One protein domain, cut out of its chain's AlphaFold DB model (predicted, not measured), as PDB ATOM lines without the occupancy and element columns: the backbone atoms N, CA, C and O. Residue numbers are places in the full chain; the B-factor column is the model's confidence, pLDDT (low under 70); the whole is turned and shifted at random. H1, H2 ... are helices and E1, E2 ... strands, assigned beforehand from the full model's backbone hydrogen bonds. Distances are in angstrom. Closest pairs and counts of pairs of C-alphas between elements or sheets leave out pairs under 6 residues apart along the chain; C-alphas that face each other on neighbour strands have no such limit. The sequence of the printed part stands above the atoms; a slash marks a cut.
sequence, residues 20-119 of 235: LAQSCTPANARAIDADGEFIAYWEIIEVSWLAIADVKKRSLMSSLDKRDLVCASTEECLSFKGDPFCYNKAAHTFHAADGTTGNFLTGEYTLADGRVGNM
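AT A GLANCE: This is residues 20 to 119 of the 235 residues of an uncharacterized protein of Hyaloscypha variabilis F (UniProt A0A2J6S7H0). A strongly twisted, curled sheet of six short strands, E3 to E8, winds as an antiparallel meander, each strand the antiparallel neighbour of the one before, and the helix H2 lies in its hollow, near strands at both ends of the row. A two-strand antiparallel sheet, E1 and E2, sits by E4, and the short helix H1 stands off from both sheets. The printed part has 100 residues, with two named helices and eight named strands in the order E1 H1 H2 E2 E3 E4 E5 E6 E7 E8; the larger sheet's order is E3 E4 E5 E6 E7 E8. The class is mixed, helices and strands, with under half of the residues, 49, in named elements. The whole is compact and rounded, with a radius of gyration of the C-alphas of 12.6 A and spans of 33 by 31 by 23 A.

HOW THE PARTS SIT: E1, residues 22 to 24, and E2, residues 69 to 71, are antiparallel neighbours at 135 degrees, with N 24 and O 69 within hydrogen-bond range at 2.7 A. After E1, residues 30 to 31 pair in parallel with residues 78 to 79 of E3, residues 76 to 80. H1, residues 36 to 43, is not on the larger sheet and is apart from H2, residues 49 to 59. H2 is on that sheet at a height of 5.2 A over the sheet, beside the strands and over none of them. In H1 and H2 each O i to N i+4 pair is within hydrogen-bond range. The closest C-alphas of E2 and E4, residues 83 to 88, are those of Cys 71 and Cys 86, 5.3 A apart. E3 and E4 form a hairpin at 141 degrees, with N 85 and O 78 at 2.8 A. E4 and E5, residues 93 to 96, form a hairpin at 153 degrees, with N 86 and O 95 at 2.8 A. E5 and E6, residues 101 to 103, form a hairpin at 155 degrees, with N 94 and O 102 at 2.8 A. E6 and E7, residues 108 to 110, form a hairpin at 175 degrees, with N 101 and O 110 at 2.8 A. E7 and E8, residues 116 to 118, form a hairpin at 153 degrees, with N 109 and O 117 at 2.9 A. E3 and E8 are the edge strands, and they are apart.

IN THESE COORDINATES: E1, residues 22 to 24, begins with C-alpha 22 at (-8.586, 32.757, 31.295) and is 6.2 A long. H1, residues 36 to 43, is 10.2 A long, and H2, residues 49 to 59, is 15.5 A long from C-alpha 49 at (14.691, 24.908, 24.518). E2 covers residues 69 to 71. E3, residues 76 to 80, is 12.7 A long, E4, residues 83 to 88, is 16.5 A, and E5, residues 93 to 96, is 10.6 A. E6 covers residues 101 to 103, E7 residues 108 to 110, and E8 residues 116 to 118, where C-alpha 118 is at (9.448, 19.201, 14.641).

THE WHOLE: The two C-alphas farthest apart are those of Ile 44 and Asp 65, 34.2 A. The printed part has no cut. The link from E1 to H1, with 11 residues, is long; the one from H2 to E2, with 9, is short; the others are tight. The mean pLDDT of the printed part is 78.1; residue 20 and residues 42 to 67 are under 70, and H2 has a mean of 61.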
ATOM      1  N   LEU A  20     -13.315  28.835  34.133       61.34
ATOM      2  CA  LEU A  20     -13.530  29.705  32.985       61.34
ATOM      3  C   LEU A  20     -12.217  29.805  32.209       61.34
ATOM      4  O   LEU A  20     -11.138  29.839  32.804       61.34
ATOM      5  N   ALA A  21     -12.324  29.866  30.883       73.25
ATOM      6  CA  ALA A  21     -11.202  30.244  30.040       73.25
ATOM      7  C   ALA A  21     -10.612  31.570  30.551       73.25
ATOM      8  O   ALA A  21     -11.355  32.509  30.849       73.25
ATOM      9  N   GLN A  22      -9.290  31.623  30.696       83.25
ATOM     10  CA  GLN A  22      -8.586  32.757  31.295       83.25
ATOM     11  C   GLN A  22      -7.735  33.467  30.246       83.25
ATOM     12  O   GLN A  22      -7.093  32.820  29.416       83.25
ATOM     13  N   SER A  23      -7.712  34.799  30.288       87.81
ATOM     14  CA  SER A  23      -6.763  35.567  29.487       87.81
ATOM     15  C   SER A  23      -5.347  35.330  30.008       87.81
ATOM     16  O   SER A  23      -5.093  35.338  31.212       87.81
ATOM     17  N   CYS A  24      -4.419  35.100  29.091       87.56
ATOM     18  CA  CYS A  24      -3.024  34.818  29.363       87.56
ATOM     19  C   CYS A  24      -2.172  35.972  28.845       87.56
ATOM     20  O   CYS A  24      -2.071  36.242  27.652       87.56
ATOM     21  N   THR A  25      -1.571  36.686  29.780       87.31
ATOM     22  CA  THR A  25      -0.764  37.878  29.556       87.31
ATOM     23  C   THR A  25       0.619  37.653  30.154       87.31
ATOM     24  O   THR A  25       0.773  36.845  31.071       87.31
ATOM     25  N   PRO A  26       1.642  38.410  29.732       82.12
ATOM     26  CA  PRO A  26       2.956  38.322  30.364       82.12
ATOM     27  C   PRO A  26       2.930  38.581  31.882       82.12
ATOM     28  O   PRO A  26       3.820  38.124  32.589       82.12
ATOM     29  N   ALA A  27       1.922  39.307  32.387       83.38
ATOM     30  CA  ALA A  27       1.803  39.677  33.795       83.38
ATOM     31  C   ALA A  27       1.222  38.569  34.692       83.38
ATOM     32  O   ALA A  27       1.524  38.543  35.883       83.38
ATOM     33  N   ASN A  28       0.388  37.672  34.151       86.81
ATOM     34  CA  ASN A  28      -0.223  36.564  34.901       86.81
ATOM     35  C   ASN A  28       0.273  35.178  34.463       86.81
ATOM     36  O   ASN A  28      -0.078  34.181  35.092       86.81
ATOM     37  N   ALA A  29       1.100  35.111  33.423       87.19
ATOM     38  CA  ALA A  29       1.735  33.882  32.993       87.19
ATOM     39  C   ALA A  29       2.826  33.438  33.973       87.19
ATOM     40  O   ALA A  29       3.695  34.212  34.379       87.19
ATOM     41  N   ARG A  30       2.806  32.153  34.325       87.88
ATOM     42  CA  ARG A  30       3.816  31.548  35.190       87.88
ATOM     43  C   ARG A  30       5.136  31.427  34.433       87.88
ATOM     44  O   ARG A  30       5.237  30.646  33.489       87.88
ATOM     45  N   ALA A  31       6.149  32.182  34.850       86.69
ATOM     46  CA  ALA A  31       7.484  32.097  34.269       86.69
ATOM     47  C   ALA A  31       8.106  30.719  34.548       86.69
ATOM     48  O   ALA A  31       8.243  30.316  35.703       86.69
ATOM     49  N   ILE A  32       8.467  30.002  33.486       84.75
ATOM     50  CA  ILE A  32       9.043  28.650  33.561       84.75
ATOM     51  C   ILE A  32      10.546  28.618  33.283       84.75
ATOM     52  O   ILE A  32      11.187  27.594  33.478       84.75
ATOM     53  N   ASP A  33      11.143  29.731  32.859       77.19
ATOM     54  CA  ASP A  33      12.559  29.782  32.482       77.19
ATOM     55  C   ASP A  33      13.534  29.768  33.671       77.19
ATOM     56  O   ASP A  33      14.742  29.661  33.465       77.19
ATOM     57  N   ALA A  34      13.016  29.850  34.899       70.88
ATOM     58  CA  ALA A  34      13.766  29.684  36.144       70.88
ATOM     59  C   ALA A  34      13.205  28.557  37.034       70.88
ATOM     60  O   ALA A  34      13.667  28.372  38.160       70.88
ATOM     61  N   ASP A  35      12.197  27.822  36.560       78.06
ATOM     62  CA  ASP A  35      11.567  26.761  37.336       78.06
ATOM     63  C   ASP A  35      12.297  25.431  37.135       78.06
ATOM     64  O   ASP A  35      12.116  24.750  36.127       78.06
ATOM     65  N   GLY A  36      13.115  25.062  38.120       70.62
ATOM     66  CA  GLY A  36      13.921  23.845  38.079       70.62
ATOM     67  C   GLY A  36      13.106  22.554  37.950       70.62
ATOM     68  O   GLY A  36      13.571  21.632  37.289       70.62
ATOM     69  N   GLU A  37      11.895  22.475  38.514       74.56
ATOM     70  CA  GLU A  37      11.058  21.270  38.383       74.56
ATOM     71  C   GLU A  37      10.481  21.146  36.972       74.56
ATOM     72  O   GLU A  37      10.459  20.056  36.398       74.56
ATOM     73  N   PHE A  38      10.055  22.268  36.388       70.31
ATOM     74  CA  PHE A  38       9.559  22.296  35.016       70.31
ATOM     75  C   PHE A  38      10.681  21.987  34.026       70.31
ATOM     76  O   PHE A  38      10.514  21.137  33.157       70.31
ATOM     77  N   ILE A  39      11.847  22.619  34.183       70.44
ATOM     78  CA  ILE A  39      13.011  22.376  33.323       70.44
ATOM     79  C   ILE A  39      13.439  20.908  33.406       70.44
ATOM     80  O   ILE A  39      13.585  20.278  32.364       70.44
ATOM     81  N   ALA A  40      13.547  20.336  34.611       70.12
ATOM     82  CA  ALA A  40      13.920  18.933  34.787       70.12
ATOM     83  C   ALA A  40      12.910  17.971  34.142       70.12
ATOM     84  O   ALA A  40      13.303  16.993  33.511       70.12
ATOM     85  N   TYR A  41      11.607  18.254  34.256       70.19
ATOM     86  CA  TYR A  41      10.567  17.454  33.607       70.19
ATOM     87  C   TYR A  41      10.715  17.432  32.076       70.19
ATOM     88  O   TYR A  41      10.514  16.389  31.458       70.19
ATOM     89  N   TRP A  42      11.098  18.553  31.463       66.12
ATOM     90  CA  TRP A  42      11.235  18.661  30.005       66.12
ATOM     91  C   TRP A  42      12.604  18.274  29.461       66.12
ATOM     92  O   TRP A  42      12.681  17.827  28.319       66.12
ATOM     93  N   GLU A  43      13.668  18.381  30.257       64.12
ATOM     94  CA  GLU A  43      14.966  17.783  29.922       64.12
ATOM     95  C   GLU A  43      14.839  16.266  29.744       64.12
ATOM     96  O   GLU A  43      15.449  15.704  28.839       64.12
ATOM     97  N   ILE A  44      13.979  15.609  30.532       58.50
ATOM     98  CA  ILE A  44      13.674  14.176  30.383       58.50
ATOM     99  C   ILE A  44      12.964  13.874  29.051       58.50
ATOM    100  O   ILE A  44      13.103  12.775  28.521       58.50
ATOM    101  N   ILE A  45      12.221  14.836  28.498       58.66
ATOM    102  CA  ILE A  45      11.474  14.696  27.235       58.66
ATOM    103  C   ILE A  45      12.329  15.195  26.040       58.66
ATOM    104  O   ILE A  45      11.846  15.305  24.922       58.66
ATOM    105  N   GLU A  46      13.621  15.477  26.258       60.19
ATOM    106  CA  GLU A  46      14.582  15.964  25.250       60.19
ATOM    107  C   GLU A  46      14.152  17.261  24.532       60.19
ATOM    108  O   GLU A  46      14.580  17.546  23.410       60.19
ATOM    109  N   VAL A  47      13.320  18.096  25.172       63.16
ATOM    110  CA  VAL A  47      12.892  19.385  24.599       63.16
ATOM    111  C   VAL A  47      14.089  20.309  24.459       63.16
ATOM    112  O   VAL A  47      14.577  20.897  25.424       63.16
ATOM    113  N   SER A  48      14.539  20.496  23.218       60.72
ATOM    114  CA  SER A  48      15.512  21.530  22.891       60.72
ATOM    115  C   SER A  48      14.873  22.901  23.112       60.72
ATOM    116  O   SER A  48      14.132  23.417  22.282       60.72
ATOM    117  N   TRP A  49      15.167  23.546  24.238       60.41
ATOM    118  CA  TRP A  49      14.691  24.908  24.518       60.41
ATOM    119  C   TRP A  49      15.162  25.934  23.476       60.41
ATOM    120  O   TRP A  49      14.497  26.949  23.246       60.41
ATOM    121  N   LEU A  50      16.279  25.648  22.797       61.16
ATOM    122  CA  LEU A  50      16.732  26.404  21.630       61.16
ATOM    123  C   LEU A  50      15.740  26.302  20.466       61.16
ATOM    124  O   LEU A  50      15.498  27.310  19.811       61.16
ATOM    125  N   ALA A  51      15.118  25.137  20.254       60.38
ATOM    126  CA  ALA A  51      14.081  24.933  19.243       60.38
ATOM    127  C   ALA A  51      12.901  25.887  19.449       60.38
ATOM    128  O   ALA A  51      12.457  26.560  18.521       60.38
ATOM    129  N   ILE A  52      12.435  25.983  20.695       63.81
ATOM    130  CA  ILE A  52      11.320  26.848  21.090       63.81
ATOM    131  C   ILE A  52      11.689  28.319  20.875       63.81
ATOM    132  O   ILE A  52      10.905  29.087  20.311       63.81
ATOM    133  N   ALA A  53      12.898  28.720  21.279       64.75
ATOM    134  CA  ALA A  53      13.395  30.075  21.054       64.75
ATOM    135  C   ALA A  53      13.493  30.422  19.553       64.75
ATOM    136  O   ALA A  53      13.195  31.553  19.163       64.75
ATOM    137  N   ASP A  54      13.856  29.456  18.709       63.66
ATOM    138  CA  ASP A  54      13.999  29.640  17.263       63.66
ATOM    139  C   ASP A  54      12.658  29.733  16.525       63.66
ATOM    140  O   ASP A  54      12.494  30.599  15.660       63.66
ATOM    141  N   VAL A  55      11.689  28.886  16.894       62.88
ATOM    142  CA  VAL A  55      10.288  28.962  16.438       62.88
ATOM    143  C   VAL A  55       9.728  30.355  16.749       62.88
ATOM    144  O   VAL A  55       9.184  31.039  15.879       62.88
ATOM    145  N   LYS A  56       9.984  30.840  17.965       62.94
ATOM    146  CA  LYS A  56       9.532  32.138  18.471       62.94
ATOM    147  C   LYS A  56      10.185  33.342  17.786       62.94
ATOM    148  O   LYS A  56       9.485  34.266  17.371       62.94
ATOM    149  N   LYS A  57      11.516  33.354  17.627       60.44
ATOM    150  CA  LYS A  57      12.245  34.471  16.988       60.44
ATOM    151  C   LYS A  57      11.736  34.752  15.571       60.44
ATOM    152  O   LYS A  57      11.767  35.896  15.124       60.44
ATOM    153  N   ARG A  58      11.278  33.718  14.862       58.22
ATOM    154  CA  ARG A  58      10.794  33.826  13.477       58.22
ATOM    155  C   ARG A  58       9.298  34.101  13.395       58.22
ATOM    156  O   ARG A  58       8.888  34.802  12.474       58.22
ATOM    157  N   SER A  59       8.517  33.643  14.371       53.84
ATOM    158  CA  SER A  59       7.122  34.056  14.509       53.84
ATOM    159  C   SER A  59       6.994  35.568  14.748       53.84
ATOM    160  O   SER A  59       6.206  36.231  14.087       53.84
ATOM    161  N   LEU A  60       7.896  36.162  15.545       49.69
ATOM    162  CA  LEU A  60       7.985  37.619  15.754       49.69
ATOM    163  C   LEU A  60       8.274  38.437  14.478       49.69
ATOM    164  O   LEU A  60       8.027  39.642  14.467       49.69
ATOM    165  N   MET A  61       8.807  37.820  13.414       47.53
ATOM    166  CA  MET A  61       9.004  38.498  12.121       47.53
ATOM    167  C   MET A  61       7.740  38.506  11.255       47.53
ATOM    168  O   MET A  61       7.667  39.265  10.290       47.53
ATOM    169  N   SER A  62       6.746  37.692  11.605       50.81
ATOM    170  CA  SER A  62       5.414  37.737  11.018       50.81
ATOM    171  C   SER A  62       4.585  38.642  11.920       50.81
ATOM    172  O   SER A  62       4.138  38.215  12.976       50.81
ATOM    173  N   SER A  63       4.439  39.919  11.557       44.62
ATOM    174  CA  SER A  63       3.709  40.927  12.341       44.62
ATOM    175  C   SER A  63       2.189  40.685  12.347       44.62
ATOM    176  O   SER A  63       1.405  41.568  12.005       44.62
ATOM    177  N   LEU A  64       1.751  39.474  12.682       50.44
ATOM    178  CA  LEU A  64       0.383  39.256  13.106       50.44
ATOM    179  C   LEU A  64       0.271  39.846  14.505       50.44
ATOM    180  O   LEU A  64       0.975  39.416  15.418       50.44
ATOM    181  N   ASP A  65      -0.572  40.872  14.631       53.50
ATOM    182  CA  ASP A  65      -0.972  41.477  15.896       53.50
ATOM    183  C   ASP A  65      -1.045  40.419  16.996       53.50
ATOM    184  O   ASP A  65      -1.704  39.389  16.812       53.50
ATOM    185  N   LYS A  66      -0.352  40.663  18.118       57.72
ATOM    186  CA  LYS A  66      -0.454  39.832  19.324       57.72
ATOM    187  C   LYS A  66      -1.939  39.715  19.654       57.72
ATOM    188  O   LYS A  66      -2.530  40.662  20.166       57.72
ATOM    189  N   ARG A  67      -2.544  38.578  19.312       64.81
ATOM    190  CA  ARG A  67      -3.939  38.313  19.646       64.81
ATOM    191  C   ARG A  67      -4.023  38.151  21.156       64.81
ATOM    192  O   ARG A  67      -3.060  37.702  21.783       64.81
ATOM    193  N   ASP A  68      -5.173  38.491  21.728       78.50
ATOM    194  CA  ASP A  68      -5.459  38.130  23.113       78.50
ATOM    195  C   ASP A  68      -5.348  36.609  23.241       78.50
ATOM    196  O   ASP A  68      -6.131  35.851  22.664       78.50
ATOM    197  N   LEU A  69      -4.322  36.157  23.958       89.31
ATOM    198  CA  LEU A  69      -4.108  34.746  24.214       89.31
ATOM    199  C   LEU A  69      -5.084  34.319  25.303       89.31
ATOM    200  O   LEU A  69      -5.020  34.805  26.429       89.31
ATOM    201  N   VAL A  70      -5.992  33.411  24.971       91.81
ATOM    202  CA  VAL A  70      -6.959  32.854  25.917       91.81
ATOM    203  C   VAL A  70      -6.663  31.372  26.072       91.81
ATOM    204  O   VAL A  70      -6.642  30.632  25.088       91.81
ATOM    205  N   CYS A  71      -6.422  30.952  27.311       92.25
ATOM    206  CA  CYS A  71      -6.225  29.550  27.639       92.25
ATOM    207  C   CYS A  71      -7.564  28.909  27.973       92.25
ATOM    208  O   CYS A  71      -8.389  29.491  28.689       92.25
ATOM    209  N   ALA A  72      -7.765  27.696  27.475       91.50
ATOM    210  CA  ALA A  72      -8.867  26.854  27.882       91.50
ATOM    211  C   ALA A  72      -8.773  26.528  29.378       91.50
ATOM    212  O   ALA A  72      -7.737  26.637  30.030       91.50
ATOM    213  N   SER A  73      -9.889  26.070  29.921       87.12
ATOM    214  CA  SER A  73     -10.016  25.642  31.312       87.12
ATOM    215  C   SER A  73      -9.084  24.490  31.707       87.12
ATOM    216  O   SER A  73      -8.770  24.317  32.883       87.12
ATOM    217  N   THR A  74      -8.661  23.696  30.723       90.50
ATOM    218  CA  THR A  74      -7.740  22.560  30.858       90.50
ATOM    219  C   THR A  74      -6.278  22.948  30.644       90.50
ATOM    220  O   THR A  74      -5.414  22.073  30.598       90.50
ATOM    221  N   GLU A  75      -6.000  24.235  30.447       92.50
ATOM    222  CA  GLU A  75      -4.684  24.747  30.091       92.50
ATOM    223  C   GLU A  75      -4.125  25.679  31.161       92.50
ATOM    224  O   GLU A  75      -4.829  26.463  31.802       92.50
ATOM    225  N   GLU A  76      -2.812  25.613  31.315       90.81
ATOM    226  CA  GLU A  76      -2.035  26.485  32.174       90.81
ATOM    227  C   GLU A  76      -1.448  27.634  31.350       90.81
ATOM    228  O   GLU A  76      -0.914  27.429  30.260       90.81
ATOM    229  N   CYS A  77      -1.530  28.852  31.881       91.38
ATOM    230  CA  CYS A  77      -0.898  30.029  31.295       91.38
ATOM    231  C   CYS A  77       0.564  30.107  31.757       91.38
ATOM    232  O   CYS A  77       0.851  30.427  32.916       91.38
ATOM    233  N   LEU A  78       1.492  29.802  30.854       89.62
ATOM    234  CA  LEU A  78       2.930  29.749  31.116       89.62
ATOM    235  C   LEU A  78       3.661  30.832  30.321       89.62
ATOM    236  O   LEU A  78       3.148  31.335  29.329       89.62
ATOM    237  N   SER A  79       4.862  31.211  30.754       87.31
ATOM    238  CA  SER A  79       5.714  32.174  30.050       87.31
ATOM    239  C   SER A  79       7.144  31.678  29.950       87.31
ATOM    240  O   SER A  79       7.768  31.329  30.954       87.31
ATOM    241  N   PHE A  80       7.684  31.684  28.732       82.94
ATOM    242  CA  PHE A  80       9.087  31.380  28.478       82.94
ATOM    243  C   PHE A  80       9.798  32.613  27.931       82.94
ATOM    244  O   PHE A  80       9.452  33.135  26.864       82.94
ATOM    245  N   LYS A  81      10.817  33.082  28.664       82.00
ATOM    246  CA  LYS A  81      11.572  34.301  28.330       82.00
ATOM    247  C   LYS A  81      10.651  35.498  28.064       82.00
ATOM    248  O   LYS A  81      10.850  36.229  27.099       82.00
ATOM    249  N   GLY A  82       9.628  35.651  28.904       79.25
ATOM    250  CA  GLY A  82       8.700  36.781  28.870       79.25
ATOM    251  C   GLY A  82       7.543  36.666  27.877       79.25
ATOM    252  O   GLY A  82       6.695  37.555  27.881       79.25
ATOM    253  N   ASP A  83       7.460  35.600  27.073       82.81
ATOM    254  CA  ASP A  83       6.330  35.428  26.156       82.81
ATOM    255  C   ASP A  83       5.360  34.346  26.632       82.81
ATOM    256  O   ASP A  83       5.784  33.209  26.878       82.81
ATOM    257  N   PRO A  84       4.071  34.707  26.765       88.00
ATOM    258  CA  PRO A  84       3.050  33.822  27.279       88.00
ATOM    259  C   PRO A  84       2.580  32.824  26.214       88.00
ATOM    260  O   PRO A  84       2.491  33.145  25.027       88.00
ATOM    261  N   PHE A  85       2.235  31.626  26.665       90.56
ATOM    262  CA  PHE A  85       1.604  30.569  25.885       90.56
ATOM    263  C   PHE A  85       0.700  29.729  26.798       90.56
ATOM    264  O   PHE A  85       0.899  29.663  28.013       90.56
ATOM    265  N   CYS A  86      -0.307  29.095  26.215       93.06
ATOM    266  CA  CYS A  86      -1.182  28.159  26.903       93.06
ATOM    267  C   CYS A  86      -0.631  26.748  26.743       93.06
ATOM    268  O   CYS A  86      -0.205  26.374  25.652       93.06
ATOM    269  N   TYR A  87      -0.631  25.974  27.822       92.25
ATOM    270  CA  TYR A  87      -0.124  24.608  27.840       92.25
ATOM    271  C   TYR A  87      -1.149  23.646  28.430       92.25
ATOM    272  O   TYR A  87      -1.574  23.796  29.574       92.25
ATOM    273  N   ASN A  88      -1.516  22.618  27.673       93.56
ATOM    274  CA  ASN A  88      -2.342  21.523  28.151       93.56
ATOM    275  C   ASN A  88      -1.447  20.389  28.655       93.56
ATOM    276  O   ASN A  88      -0.864  19.640  27.868       93.56
ATOM    277  N   LYS A  89      -1.384  20.214  29.975       87.12
ATOM    278  CA  LYS A  89      -0.553  19.177  30.596       87.12
ATOM    279  C   LYS A  89      -0.986  17.748  30.261       87.12
ATOM    280  O   LYS A  89      -0.142  16.862  30.243       87.12
ATOM    281  N   ALA A  90      -2.275  17.518  30.011       89.94
ATOM    282  CA  ALA A  90      -2.800  16.184  29.722       89.94
ATOM    283  C   ALA A  90      -2.521  15.750  28.276       89.94
ATOM    284  O   ALA A  90      -2.234  14.583  28.030       89.94
ATOM    285  N   ALA A  91      -2.602  16.684  27.325       90.88
ATOM    286  CA  ALA A  91      -2.358  16.420  25.905       90.88
ATOM    287  C   ALA A  91      -0.915  16.729  25.460       90.88
ATOM    288  O   ALA A  91      -0.544  16.434  24.324       90.88
ATOM    289  N   HIS A  92      -0.116  17.348  26.335       88.81
ATOM    290  CA  HIS A  92       1.198  17.922  26.039       88.81
ATOM    291  C   HIS A  92       1.186  18.963  24.911       88.81
ATOM    292  O   HIS A  92       2.221  19.232  24.302       88.81
ATOM    293  N   THR A  93       0.031  19.562  24.619       93.12
ATOM    294  CA  THR A  93      -0.117  20.556  23.555       93.12
ATOM    295  C   THR A  93       0.102  21.966  24.073       93.12
ATOM    296  O   THR A  93      -0.152  22.255  25.242       93.12
ATOM    297  N   PHE A  94       0.539  22.861  23.195       92.25
ATOM    298  CA  PHE A  94       0.641  24.280  23.496       92.25
ATOM    299  C   PHE A  94       0.101  25.138  22.356       92.25
ATOM    300  O   PHE A  94       0.096  24.717  21.196       92.25
ATOM    301  N   HIS A  95      -0.281  26.370  22.685       91.75
ATOM    302  CA  HIS A  95      -0.515  27.425  21.705       91.75
ATOM    303  C   HIS A  95      -0.097  28.795  22.222       91.75
ATOM    304  O   HIS A  95      -0.201  29.095  23.408       91.75
ATOM    305  N   ALA A  96       0.383  29.635  21.315       89.56
ATOM    306  CA  ALA A  96       0.881  30.969  21.609       89.56
ATOM    307  C   ALA A  96       0.010  32.057  20.965       89.56
ATOM    308  O   ALA A  96      -0.811  31.801  20.083       89.56
ATOM    309  N   ALA A  97       0.196  33.296  21.428       85.69
ATOM    310  CA  ALA A  97      -0.582  34.464  20.998       85.69
ATOM    311  C   ALA A  97      -0.449  34.773  19.497       85.69
ATOM    312  O   ALA A  97      -1.324  35.392  18.894       85.69
ATOM    313  N   ASP A  98       0.664  34.351  18.904       81.62
ATOM    314  CA  ASP A  98       0.958  34.515  17.484       81.62
ATOM    315  C   ASP A  98       0.196  33.518  16.592       81.62
ATOM    316  O   ASP A  98       0.164  33.700  15.382       81.62
ATOM    317  N   GLY A  99      -0.467  32.509  17.169       85.06
ATOM    318  CA  GLY A  99      -1.150  31.437  16.441       85.06
ATOM    319  C   GLY A  99      -0.303  30.179  16.246       85.06
ATOM    320  O   GLY A  99      -0.779  29.219  15.644       85.06
ATOM    321  N   THR A 100       0.925  30.151  16.769       86.81
ATOM    322  CA  THR A 100       1.741  28.939  16.810       86.81
ATOM    323  C   THR A 100       1.090  27.924  17.733       86.81
ATOM    324  O   THR A 100       0.712  28.247  18.856       86.81
ATOM    325  N   THR A 101       0.997  26.682  17.279       91.69
ATOM    326  CA  THR A 101       0.510  25.544  18.059       91.69
ATOM    327  C   THR A 101       1.525  24.416  18.001       91.69
ATOM    328  O   THR A 101       2.357  24.370  17.096       91.69
ATOM    329  N   GLY A 102       1.481  23.488  18.946       91.38
ATOM    330  CA  GLY A 102       2.317  22.301  18.866       91.38
ATOM    331  C   GLY A 102       2.098  21.325  20.001       91.38
ATOM    332  O   GLY A 102       1.180  21.470  20.807       91.38
ATOM    333  N   ASN A 103       2.947  20.309  20.040       91.44
ATOM    334  CA  ASN A 103       2.919  19.234  21.005       91.44
ATOM    335  C   ASN A 103       4.343  18.980  21.502       91.44
ATOM    336  O   ASN A 103       5.222  18.610  20.731       91.44
ATOM    337  N   PHE A 104       4.579  19.182  22.793       85.56
ATOM    338  CA  PHE A 104       5.883  18.944  23.396       85.56
ATOM    339  C   PHE A 104       6.172  17.458  23.629       85.56
ATOM    340  O   PHE A 104       7.294  17.121  23.948       85.56
ATOM    341  N   LEU A 105       5.221  16.536  23.496       86.06
ATOM    342  CA  LEU A 105       5.534  15.105  23.540       86.06
ATOM    343  C   LEU A 105       6.064  14.615  22.187       86.06
ATOM    344  O   LEU A 105       7.061  13.906  22.139       86.06
ATOM    345  N   THR A 106       5.423  15.004  21.082       88.19
ATOM    346  CA  THR A 106       5.845  14.594  19.726       88.19
ATOM    347  C   THR A 106       6.876  15.538  19.110       88.19
ATOM    348  O   THR A 106       7.584  15.167  18.173       88.19
ATOM    349  N   GLY A 107       6.963  16.766  19.621       85.31
ATOM    350  CA  GLY A 107       7.788  17.853  19.102       85.31
ATOM    351  C   GLY A 107       7.162  18.555  17.908       85.31
ATOM    352  O   GLY A 107       7.740  19.513  17.403       85.31
ATOM    353  N   GLU A 108       6.013  18.099  17.417       88.88
ATOM    354  CA  GLU A 108       5.360  18.709  16.264       88.88
ATOM    355  C   GLU A 108       4.900  20.127  16.595       88.88
ATOM    356  O   GLU A 108       4.358  20.389  17.667       88.88
ATOM    357  N   TYR A 109       5.095  21.054  15.666       87.38
ATOM    358  CA  TYR A 109       4.553  22.401  15.776       87.38
ATOM    359  C   TYR A 109       4.037  22.884  14.424       87.38
ATOM    360  O   TYR A 109       4.506  22.460  13.367       87.38
ATOM    361  N   THR A 110       3.082  23.803  14.478       87.12
ATOM    362  CA  THR A 110       2.531  24.536  13.342       87.12
ATOM    363  C   THR A 110       2.628  26.020  13.648       87.12
ATOM    364  O   THR A 110       2.122  26.479  14.669       87.12
ATOM    365  N   LEU A 111       3.291  26.771  12.779       86.62
ATOM    366  CA  LEU A 111       3.375  28.223  12.851       86.62
ATOM    367  C   LEU A 111       2.075  28.884  12.386       86.62
ATOM    368  O   LEU A 111       1.274  28.297  11.660       86.62
ATOM    369  N   ALA A 112       1.927  30.160  12.730       82.12
ATOM    370  CA  ALA A 112       0.814  31.005  12.304       82.12
ATOM    371  C   ALA A 112       0.624  31.086  10.776       82.12
ATOM    372  O   ALA A 112      -0.489  31.287  10.295       82.12
ATOM    373  N   ASP A 113       1.709  30.932  10.012       79.44
ATOM    374  CA  ASP A 113       1.715  30.940   8.546       79.44
ATOM    375  C   ASP A 113       1.435  29.561   7.917       79.44
ATOM    376  O   ASP A 113       1.493  29.408   6.697       79.44
ATOM    377  N   GLY A 114       1.127  28.553   8.739       83.25
ATOM    378  CA  GLY A 114       0.823  27.190   8.309       83.25
ATOM    379  C   GLY A 114       2.050  26.311   8.068       83.25
ATOM    380  O   GLY A 114       1.888  25.138   7.728       83.25
ATOM    381  N   ARG A 115       3.278  26.818   8.251       82.94
ATOM    382  CA  ARG A 115       4.473  25.963   8.209       82.94
ATOM    383  C   ARG A 115       4.463  25.002   9.391       82.94
ATOM    384  O   ARG A 115       4.240  25.408  10.528       82.94
ATOM    385  N   VAL A 116       4.774  23.742   9.118       86.31
ATOM    386  CA  VAL A 116       4.872  22.683  10.125       86.31
ATOM    387  C   VAL A 116       6.316  22.226  10.282       86.31
ATOM    388  O   VAL A 116       7.103  22.302   9.337       86.31
ATOM    389  N   GLY A 117       6.664  21.728  11.461       84.50
ATOM    390  CA  GLY A 117       7.972  21.133  11.706       84.50
ATOM    391  C   GLY A 117       8.017  20.349  13.008       84.50
ATOM    392  O   GLY A 117       6.986  20.094  13.628       84.50
ATOM    393  N   ASN A 118       9.225  19.954  13.413       86.00
ATOM    394  CA  ASN A 118       9.448  19.201  14.641       86.00
ATOM    395  C   ASN A 118      10.590  19.813  15.476       86.00
ATOM    396  O   ASN A 118      11.660  20.097  14.940       86.00
ATOM    397  N   MET A 119      10.360  20.025  16.775       78.81
ATOM    398  CA  MET A 119      11.314  20.593  17.738       78.81
ATOM    399  C   MET A 119      12.510  19.673  18.011       78.81
ATOM    400  O   MET A 119      13.571  20.161  18.392       78.81
TER     401      MET A 119